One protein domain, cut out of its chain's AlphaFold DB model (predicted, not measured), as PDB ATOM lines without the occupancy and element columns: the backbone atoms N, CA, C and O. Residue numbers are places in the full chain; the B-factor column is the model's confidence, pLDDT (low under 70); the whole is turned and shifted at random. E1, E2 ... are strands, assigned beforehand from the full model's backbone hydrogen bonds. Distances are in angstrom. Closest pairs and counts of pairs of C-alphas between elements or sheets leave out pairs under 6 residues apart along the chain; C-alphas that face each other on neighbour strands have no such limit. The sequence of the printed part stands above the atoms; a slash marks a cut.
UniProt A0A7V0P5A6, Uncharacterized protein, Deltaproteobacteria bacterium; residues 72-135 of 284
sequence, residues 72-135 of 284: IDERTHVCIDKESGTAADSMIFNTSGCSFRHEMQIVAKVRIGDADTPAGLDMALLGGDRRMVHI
ATOM      1  N   ILE A  72       5.555 -23.834 -24.802       88.81
ATOM      2  CA  ILE A  72       4.728 -22.987 -23.941       88.81
ATOM      3  C   ILE A  72       3.897 -23.871 -23.002       88.81
ATOM      4  O   ILE A  72       3.217 -24.795 -23.442       88.81
ATOM      5  N   ASP A  73       3.977 -23.593 -21.702       87.19
ATOM      6  CA  ASP A  73       3.191 -24.216 -20.633       87.19
ATOM      7  C   ASP A  73       2.141 -23.217 -20.135       87.19
ATOM      8  O   ASP A  73       2.464 -22.264 -19.419       87.19
ATOM      9  N   GLU A  74       0.891 -23.418 -20.544       91.12
ATOM     10  CA  GLU A  74      -0.244 -22.591 -20.139       91.12
ATOM     11  C   GLU A  74      -0.916 -23.163 -18.893       91.12
ATOM     12  O   GLU A  74      -1.218 -24.353 -18.806       91.12
ATOM     13  N   ARG A  75      -1.181 -22.301 -17.911       90.69
ATOM     14  CA  ARG A  75      -1.812 -22.682 -16.645       90.69
ATOM     15  C   ARG A  75      -2.951 -21.740 -16.318       90.69
ATOM     16  O   ARG A  75      -2.762 -20.524 -16.319       90.69
ATOM     17  N   THR A  76      -4.098 -22.311 -15.969       92.75
ATOM     18  CA  THR A  76      -5.251 -21.579 -15.444       92.75
ATOM     19  C   THR A  76      -5.251 -21.631 -13.927       92.75
ATOM     20  O   THR A  76      -5.125 -22.698 -13.328       92.75
ATOM     21  N   HIS A  77      -5.422 -20.468 -13.312       91.00
ATOM     22  CA  HIS A  77      -5.468 -20.283 -11.871       91.00
ATOM     23  C   HIS A  77      -6.829 -19.745 -11.466       91.00
ATOM     24  O   HIS A  77      -7.438 -18.949 -12.182       91.00
ATOM     25  N   VAL A  78      -7.274 -20.158 -10.286       93.12
ATOM     26  CA  VAL A  78      -8.505 -19.684  -9.657       93.12
ATOM     27  C   VAL A  78      -8.163 -19.281  -8.230       93.12
ATOM     28  O   VAL A  78      -7.540 -20.052  -7.499       93.12
ATOM     29  N   CYS A  79      -8.545 -18.072  -7.829       93.06
ATOM     30  CA  CYS A  79      -8.459 -17.677  -6.427       93.06
ATOM     31  C   CYS A  79      -9.584 -18.354  -5.641       93.06
ATOM     32  O   CYS A  79     -10.739 -18.326  -6.067       93.06
ATOM     33  N   ILE A  80      -9.252 -18.939  -4.494       92.38
ATOM     34  CA  ILE A  80     -10.226 -19.558  -3.597       92.38
ATOM     35  C   ILE A  80     -10.568 -18.574  -2.485       92.38
ATOM     36  O   ILE A  80      -9.671 -18.060  -1.807       92.38
ATOM     37  N   ASP A  81     -11.862 -18.329  -2.300       92.62
ATOM     38  CA  ASP A  81     -12.362 -17.608  -1.142       92.62
ATOM     39  C   ASP A  81     -12.138 -18.450   0.118       92.62
ATOM     40  O   ASP A  81     -12.484 -19.632   0.184       92.62
ATOM     41  N   LYS A  82     -11.498 -17.844   1.121       92.69
ATOM     42  CA  LYS A  82     -11.065 -18.568   2.320       92.69
ATOM     43  C   LYS A  82     -12.226 -18.962   3.227       92.69
ATOM     44  O   LYS A  82     -12.064 -19.906   3.995       92.69
ATOM     45  N   GLU A  83     -13.337 -18.233   3.186       93.50
ATOM     46  CA  GLU A  83     -14.479 -18.459   4.069       93.50
ATOM     47  C   GLU A  83     -15.430 -19.501   3.481       93.50
ATOM     48  O   GLU A  83     -15.841 -20.423   4.185       93.50
ATOM     49  N   SER A  84     -15.749 -19.400   2.187       92.50
ATOM     50  CA  SER A  84     -16.672 -20.320   1.514       92.50
ATOM     51  C   SER A  84     -15.999 -21.582   0.966       92.50
ATOM     52  O   SER A  84     -16.677 -22.580   0.721       92.50
ATOM     53  N   GLY A  85     -14.684 -21.546   0.723       90.50
ATOM     54  CA  GLY A  85     -13.954 -22.605   0.019       90.50
ATOM     55  C   GLY A  85     -14.303 -22.713  -1.470       90.50
ATOM     56  O   GLY A  85     -13.913 -23.682  -2.124       90.50
ATOM     57  N   THR A  86     -15.044 -21.747  -2.018       92.12
ATOM     58  CA  THR A  86     -15.424 -21.697  -3.435       92.12
ATOM     59  C   THR A  86     -14.487 -20.787  -4.224       92.12
ATOM     60  O   THR A  86     -13.686 -20.046  -3.660       92.12
ATOM     61  N   ALA A  87     -14.584 -20.825  -5.554       89.12
ATOM     62  CA  ALA A  87     -13.915 -19.839  -6.395       89.12
ATOM     63  C   ALA A  87     -14.392 -18.425  -6.032       89.12
ATOM     64  O   ALA A  87     -15.593 -18.205  -5.866       89.12
ATOM     65  N   ALA A  88     -13.453 -17.490  -5.910       89.25
ATOM     66  CA  ALA A  88     -13.762 -16.079  -5.756       89.25
ATOM     67  C   ALA A  88     -14.198 -15.490  -7.105       89.25
ATOM     68  O   ALA A  88     -13.587 -15.760  -8.146       89.25
ATOM     69  N   ASP A  89     -15.240 -14.661  -7.077       89.25
ATOM     70  CA  ASP A  89     -15.803 -14.048  -8.277       89.25
ATOM     71  C   ASP A  89     -14.754 -13.245  -9.053       89.25
ATOM     72  O   ASP A  89     -14.002 -12.449  -8.495       89.25
ATOM     73  N   SER A  90     -14.730 -13.436 -10.376       87.75
ATOM     74  CA  SER A  90     -13.832 -12.748 -11.321       87.75
ATOM     75  C   SER A  90     -12.326 -12.963 -11.100       87.75
ATOM     76  O   SER A  90     -11.516 -12.305 -11.748       87.75
ATOM     77  N   MET A  91     -11.926 -13.904 -10.241       91.38
ATOM     78  CA  MET A  91     -10.518 -14.169  -9.926       91.38
ATOM     79  C   MET A  91      -9.995 -15.434 -10.619       91.38
ATOM     80  O   MET A  91      -9.387 -16.305  -9.992       91.38
ATOM     81  N   ILE A  92     -10.236 -15.521 -11.930       90.88
ATOM     82  CA  ILE A  92      -9.683 -16.544 -12.824       90.88
ATOM     83  C   ILE A  92      -8.675 -15.860 -13.745       90.88
ATOM     84  O   ILE A  92      -9.001 -14.861 -14.385       90.88
ATOM     85  N   PHE A  93      -7.457 -16.385 -13.823       89.75
ATOM     86  CA  PHE A  93      -6.416 -15.840 -14.694       89.75
ATOM     87  C   PHE A  93      -5.538 -16.949 -15.265       89.75
ATOM     88  O   PHE A  93      -5.381 -18.011 -14.667       89.75
ATOM     89  N   ASN A  94      -4.947 -16.681 -16.425       90.81
ATOM     90  CA  ASN A  94      -4.021 -17.592 -17.084       90.81
ATOM     91  C   ASN A  94      -2.602 -17.038 -17.011       90.81
ATOM     92  O   ASN A  94      -2.383 -15.832 -17.126       90.81
ATOM     93  N   THR A  95      -1.639 -17.935 -16.869       88.94
ATOM     94  CA  THR A  95      -0.212 -17.637 -16.990       88.94
ATOM     95  C   THR A  95       0.382 -18.574 -18.025       88.94
ATOM     96  O   THR A  95       0.085 -19.769 -17.979       88.94
ATOM     97  N   SER A  96       1.267 -18.075 -18.878       87.69
ATOM     98  CA  SER A  96       2.018 -18.907 -19.819       87.69
ATOM     99  C   SER A  96       3.504 -18.803 -19.493       87.69
ATOM    100  O   SER A  96       4.038 -17.703 -19.347       87.69
ATOM    101  N   GLY A  97       4.164 -19.946 -19.331       85.31
ATOM    102  CA  GLY A  97       5.602 -20.033 -19.095       85.31
ATOM    103  C   GLY A  97       6.320 -20.711 -20.255       85.31
ATOM    104  O   GLY A  97       5.741 -21.543 -20.944       85.31
ATOM    105  N   CYS A  98       7.598 -20.391 -20.448       87.25
ATOM    106  CA  CYS A  98       8.453 -21.129 -21.375       87.25
ATOM    107  C   CYS A  98       9.100 -22.313 -20.649       87.25
ATOM    108  O   CYS A  98       9.753 -22.141 -19.617       87.25
ATOM    109  N   SER A  99       8.948 -23.511 -21.203       84.75
ATOM    110  CA  SER A  99       9.600 -24.728 -20.734       84.75
ATOM    111  C   SER A  99      10.831 -25.016 -21.585       84.75
ATOM    112  O   SER A  99      10.730 -25.335 -22.768       84.75
ATOM    113  N   PHE A 100      12.002 -24.936 -20.958       81.00
ATOM    114  CA  PHE A 100      13.292 -25.158 -21.614       81.00
ATOM    115  C   PHE A 100      13.643 -26.652 -21.791       81.00
ATOM    116  O   PHE A 100      14.628 -26.964 -22.456       81.00
ATOM    117  N   ARG A 101      12.823 -27.579 -21.249       70.12
ATOM    118  CA  ARG A 101      13.036 -29.050 -21.233       70.12
ATOM    119  C   ARG A 101      14.523 -29.417 -21.005       70.12
ATOM    120  O   ARG A 101      15.242 -28.654 -20.378       70.12
ATOM    121  N   HIS A 102      14.996 -30.602 -21.390       65.44
ATOM    122  CA  HIS A 102      16.409 -30.991 -21.200       65.44
ATOM    123  C   HIS A 102      17.329 -30.539 -22.347       65.44
ATOM    124  O   HIS A 102      18.489 -30.936 -22.395       65.44
ATOM    125  N   GLU A 103      16.824 -29.730 -23.278       73.31
ATOM    126  CA  GLU A 103      17.507 -29.429 -24.543       73.31
ATOM    127  C   GLU A 103      17.974 -27.977 -24.653       73.31
ATOM    128  O   GLU A 103      18.761 -27.654 -25.543       73.31
ATOM    129  N   MET A 104      17.510 -27.097 -23.760       84.19
ATOM    130  CA  MET A 104      17.868 -25.684 -23.762       84.19
ATOM    131  C   MET A 104      18.308 -25.218 -22.378       84.19
ATOM    132  O   MET A 104      17.769 -25.621 -21.348       84.19
ATOM    133  N   GLN A 105      19.275 -24.309 -22.368       87.44
ATOM    134  CA  GLN A 105      19.767 -23.632 -21.174       87.44
ATOM    135  C   GLN A 105      19.929 -22.144 -21.483       87.44
ATOM    136  O   GLN A 105      20.168 -21.759 -22.629       87.44
ATOM    137  N   ILE A 106      19.808 -21.308 -20.453       89.19
ATOM    138  CA  ILE A 106      20.122 -19.884 -20.551       89.19
ATOM    139  C   ILE A 106      21.560 -19.704 -20.096       89.19
ATOM    140  O   ILE A 106      21.932 -20.148 -19.012       89.19
ATOM    141  N   VAL A 107      22.353 -19.026 -20.916       89.12
ATOM    142  CA  VAL A 107      23.754 -18.755 -20.619       89.12
ATOM    143  C   VAL A 107      23.972 -17.251 -20.574       89.12
ATOM    144  O   VAL A 107      23.585 -16.534 -21.495       89.12
ATOM    145  N   ALA A 108      24.608 -16.777 -19.505       87.69
ATOM    146  CA  ALA A 108      24.952 -15.376 -19.323       87.69
ATOM    147  C   ALA A 108      26.455 -15.243 -19.062       87.69
ATOM    148  O   ALA A 108      26.992 -15.831 -18.127       87.69
ATOM    149  N   LYS A 109      27.136 -14.442 -19.886       87.19
ATOM    150  CA  LYS A 109      28.527 -14.058 -19.641       87.19
ATOM    151  C   LYS A 109      28.541 -12.722 -18.914       87.19
ATOM    152  O   LYS A 109      28.184 -11.698 -19.489       87.19
ATOM    153  N   VAL A 110      28.983 -12.742 -17.665       86.00
ATOM    154  CA  VAL A 110      29.029 -11.565 -16.795       86.00
ATOM    155  C   VAL A 110      30.473 -11.140 -16.549       86.00
ATOM    156  O   VAL A 110      31.374 -11.973 -16.461       86.00
ATOM    157  N   ARG A 111      30.701  -9.828 -16.456       84.19
ATOM    158  CA  ARG A 111      31.948  -9.266 -15.934       84.19
ATOM    159  C   ARG A 111      31.640  -8.725 -14.550       84.19
ATOM    160  O   ARG A 111      30.852  -7.795 -14.424       84.19
ATOM    161  N   ILE A 112      32.248  -9.334 -13.548       78.75
ATOM    162  CA  ILE A 112      32.030  -9.030 -12.138       78.75
ATOM    163  C   ILE A 112      33.308  -8.368 -11.614       78.75
ATOM    164  O   ILE A 112      34.402  -8.765 -12.018       78.75
ATOM    165  N   GLY A 113      33.184  -7.329 -10.788       77.06
ATOM    166  CA  GLY A 113      34.336  -6.756 -10.089       77.06
ATOM    167  C   GLY A 113      34.852  -7.706  -9.005       77.06
ATOM    168  O   GLY A 113      34.108  -8.551  -8.515       77.06
ATOM    169  N   ASP A 114      36.111  -7.558  -8.591       66.44
ATOM    170  CA  ASP A 114      36.763  -8.481  -7.642       66.44
ATOM    171  C   ASP A 114      36.018  -8.644  -6.297       66.44
ATOM    172  O   ASP A 114      36.163  -9.665  -5.629       66.44
ATOM    173  N   ALA A 115      35.189  -7.669  -5.904       60.41
ATOM    174  CA  ALA A 115      34.412  -7.687  -4.660       60.41
ATOM    175  C   ALA A 115      33.046  -8.402  -4.757       60.41
ATOM    176  O   ALA A 115      32.417  -8.630  -3.725       60.41
ATOM    177  N   ASP A 116      32.591  -8.768  -5.962       62.25
ATOM    178  CA  ASP A 116      31.179  -9.090  -6.230       62.25
ATOM    179  C   ASP A 116      30.943 -10.530  -6.714       62.25
ATOM    180  O   ASP A 116      29.853 -10.844  -7.192       62.25
ATOM    181  N   THR A 117      31.938 -11.427  -6.628       59.78
ATOM    182  CA  THR A 117      31.725 -12.835  -7.016       59.78
ATOM    183  C   THR A 117      30.634 -13.426  -6.113       59.78
ATOM    184  O   THR A 117      30.868 -13.511  -4.904       59.78
ATOM    185  N   PRO A 118      29.461 -13.844  -6.634       63.03
ATOM    186  CA  PRO A 118      28.384 -14.376  -5.808       63.03
ATOM    187  C   PRO A 118      28.763 -15.788  -5.356       63.03
ATOM    188  O   PRO A 118      28.342 -16.787  -5.935       63.03
ATOM    189  N   ALA A 119      29.630 -15.893  -4.352       59.50
ATOM    190  CA  ALA A 119      29.961 -17.173  -3.757       59.50
ATOM    191  C   ALA A 119      28.676 -17.788  -3.174       59.50
ATOM    192  O   ALA A 119      28.037 -17.192  -2.307       59.50
ATOM    193  N   GLY A 120      28.295 -18.972  -3.665       66.94
ATOM    194  CA  GLY A 120      27.191 -19.770  -3.119       66.94
ATOM    195  C   GLY A 120      25.783 -19.427  -3.616       66.94
ATOM    196  O   GLY A 120      24.812 -19.824  -2.972       66.94
ATOM    197  N   LEU A 121      25.628 -18.699  -4.731       76.56
ATOM    198  CA  LEU A 121      24.314 -18.557  -5.371       76.56
ATOM    199  C   LEU A 121      24.055 -19.736  -6.323       76.56
ATOM    200  O   LEU A 121      24.245 -19.605  -7.530       76.56
ATOM    201  N   ASP A 122      23.610 -20.868  -5.777       85.94
ATOM    202  CA  ASP A 122      23.302 -22.084  -6.553       85.94
ATOM    203  C   ASP A 122      21.855 -22.095  -7.072       85.94
ATOM    204  O   ASP A 122      21.499 -22.831  -7.992       85.94
ATOM    205  N   MET A 123      20.988 -21.264  -6.485       89.56
ATOM    206  CA  MET A 123      19.602 -21.088  -6.907       89.56
ATOM    207  C   MET A 123      19.185 -19.621  -6.844       89.56
ATOM    208  O   MET A 123      19.596 -18.879  -5.953       89.56
ATOM    209  N   ALA A 124      18.309 -19.214  -7.759       90.12
ATOM    210  CA  ALA A 124      17.709 -17.884  -7.763       90.12
ATOM    211  C   ALA A 124      16.278 -17.911  -8.304       90.12
ATOM    212  O   ALA A 124      15.807 -18.924  -8.821       90.12
ATOM    213  N   LEU A 125      15.592 -16.774  -8.201       90.69
ATOM    214  CA  LEU A 125      14.334 -16.546  -8.902       90.69
ATOM    215  C   LEU A 125      14.620 -15.890 -10.257       90.69
ATOM    216  O   LEU A 125      15.343 -14.896 -10.308       90.69
ATOM    217  N   LEU A 126      14.031 -16.408 -11.334       89.81
ATOM    218  CA  LEU A 126      14.151 -15.841 -12.679       89.81
ATOM    219  C   LEU A 126      12.778 -15.736 -13.347       89.81
ATOM    220  O   LEU A 126      12.034 -16.711 -13.424       89.81
ATOM    221  N   GLY A 127      12.471 -14.552 -13.876       87.69
ATOM    222  CA  GLY A 127      11.197 -14.269 -14.538       87.69
ATOM    223  C   GLY A 127      10.044 -13.973 -13.569       87.69
ATOM    224  O   GLY A 127      10.251 -13.630 -12.405       87.69
ATOM    225  N   GLY A 128       8.813 -14.059 -14.082       84.62
ATOM    226  CA  GLY A 128       7.584 -13.857 -13.306       84.62
ATOM    227  C   GLY A 128       7.266 -15.023 -12.363       84.62
ATOM    228  O   GLY A 128       7.986 -16.017 -12.324       84.62
ATOM    229  N   ASP A 129       6.187 -14.911 -11.585       84.94
ATOM    230  CA  ASP A 129       5.639 -15.979 -10.724       84.94
ATOM    231  C   ASP A 129       6.634 -16.677  -9.780       84.94
ATOM    232  O   ASP A 129       6.392 -17.800  -9.337       84.94
ATOM    233  N   ARG A 130       7.759 -16.024  -9.454       86.12
ATOM    234  CA  ARG A 130       8.811 -16.566  -8.578       86.12
ATOM    235  C   ARG A 130       9.294 -17.953  -9.025       86.12
ATOM    236  O   ARG A 130       9.471 -18.848  -8.198       86.12
ATOM    237  N   ARG A 131       9.503 -18.150 -10.332       87.62
ATOM    238  CA  ARG A 131      10.100 -19.395 -10.842       87.62
ATOM    239  C   ARG A 131      11.543 -19.508 -10.371       87.62
ATOM    240  O   ARG A 131      12.291 -18.538 -10.432       87.62
ATOM    241  N   MET A 132      11.909 -20.692  -9.897       90.12
ATOM    242  CA  MET A 132      13.244 -20.976  -9.391       90.12
ATOM    243  C   MET A 132      14.115 -21.562 -10.499       90.12
ATOM    244  O   MET A 132      13.647 -22.382 -11.290       90.12
ATOM    245  N   VAL A 133      15.376 -21.153 -10.535       90.69
ATOM    246  CA  VAL A 133      16.400 -21.677 -11.439       90.69
ATOM    247  C   VAL A 133      17.602 -22.136 -10.635       90.69
ATOM    248  O   VAL A 133      17.910 -21.550  -9.597       90.69
ATOM    249  N   HIS A 134      18.268 -23.174 -11.128       90.56
ATOM    250  CA  HIS A 134      19.596 -23.558 -10.670       90.56
ATOM    251  C   HIS A 134      20.641 -22.765 -11.457       90.56
ATOM    252  O   HIS A 134      20.488 -22.587 -12.668       90.56
ATOM    253  N   ILE A 135      21.683 -22.295 -10.781       88.88
ATOM    254  CA  ILE A 135      22.766 -21.525 -11.385       88.88
ATOM    255  C   ILE A 135      24.047 -22.341 -11.277       88.88
ATOM    256  O   ILE A 135      24.462 -22.734 -10.193       88.88
TER     257      ILE A 135
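This is residues 72 to 135 of the 284 residues of an uncharacterized protein of Deltaproteobacteria bacterium (UniProt A0A7V0P5A6). Picture a long two-stranded hairpin, E1 and E2, as one arm of an open V, with the unnamed stretch from 104 to 113 as the other arm and a small hairpin, E3 and E4, in the space between them. The two hairpins are apart, and residues 108 to 119 of the long loop that joins them stick out freely. The printed part has 64 residues, with no named helix and four named strands in the order E1, E2, E3, E4; they make two antiparallel sheets, E1 - E2 and E3 - E4. The class is all strand, though only 28 of the 64 residues are in named elements. The whole is extended, with a radius of gyration of the C-alphas of 18.2 A, and it is only just flat, spanning 55 by 29 by 16 A.

Find C-alpha 72 at (4.728, -22.987, -23.941); from there E1, residues 72 to 80, runs 25.5 A to C-alpha 80 at (-10.226, -19.558, -3.597). Go on to Ala 87, where E2 begins; it covers residues 87 to 99, is the longest strand by residues, and measures 28.0 A from first to last C-alpha. At residue 90 you will find that E2 bends by 95 degrees. Much further on come E3, residues 123 to 125, and E4, residues 132 to 134, which ends with C-alpha 134 at (19.596, -23.558, -10.670).

Start with the hairpin of E1 and E2, antiparallel neighbours with 158 degrees between their directions. The C-alphas of Glu 74 and Ser 96 face each other at 4.3 A. Look for N 75 and O 95, 2.8 A apart, and N 93 and O 77, 3.0 A apart, both within hydrogen-bond range. Before the bend of E2 at residue 90, C-alpha 87 of E2 and C-alpha 80 of E1 face each other at 4.6 A, and N 88 is within hydrogen-bond range of O 79 at 2.8 A. Now turn to the hairpin of E3 and E4, antiparallel at 148 degrees, where C-alphas 123 and 134 face each other at 4.5 A. Its N 133 and O 124 are 2.8 A apart, within hydrogen-bond range. E1 and E2 are each apart from both E3 and E4.

The C-alphas farthest apart are those of Ser 84 and Asp 114, 55.5 A. The printed part has no cut. The link from E2 to E3, residues 100 to 122, is long; those from E1 to E2 and from E3 to E4 are short. The mean pLDDT of the printed part is 84.7, and the model's confidence is under 70 at residue 102 and residues 114 to 120.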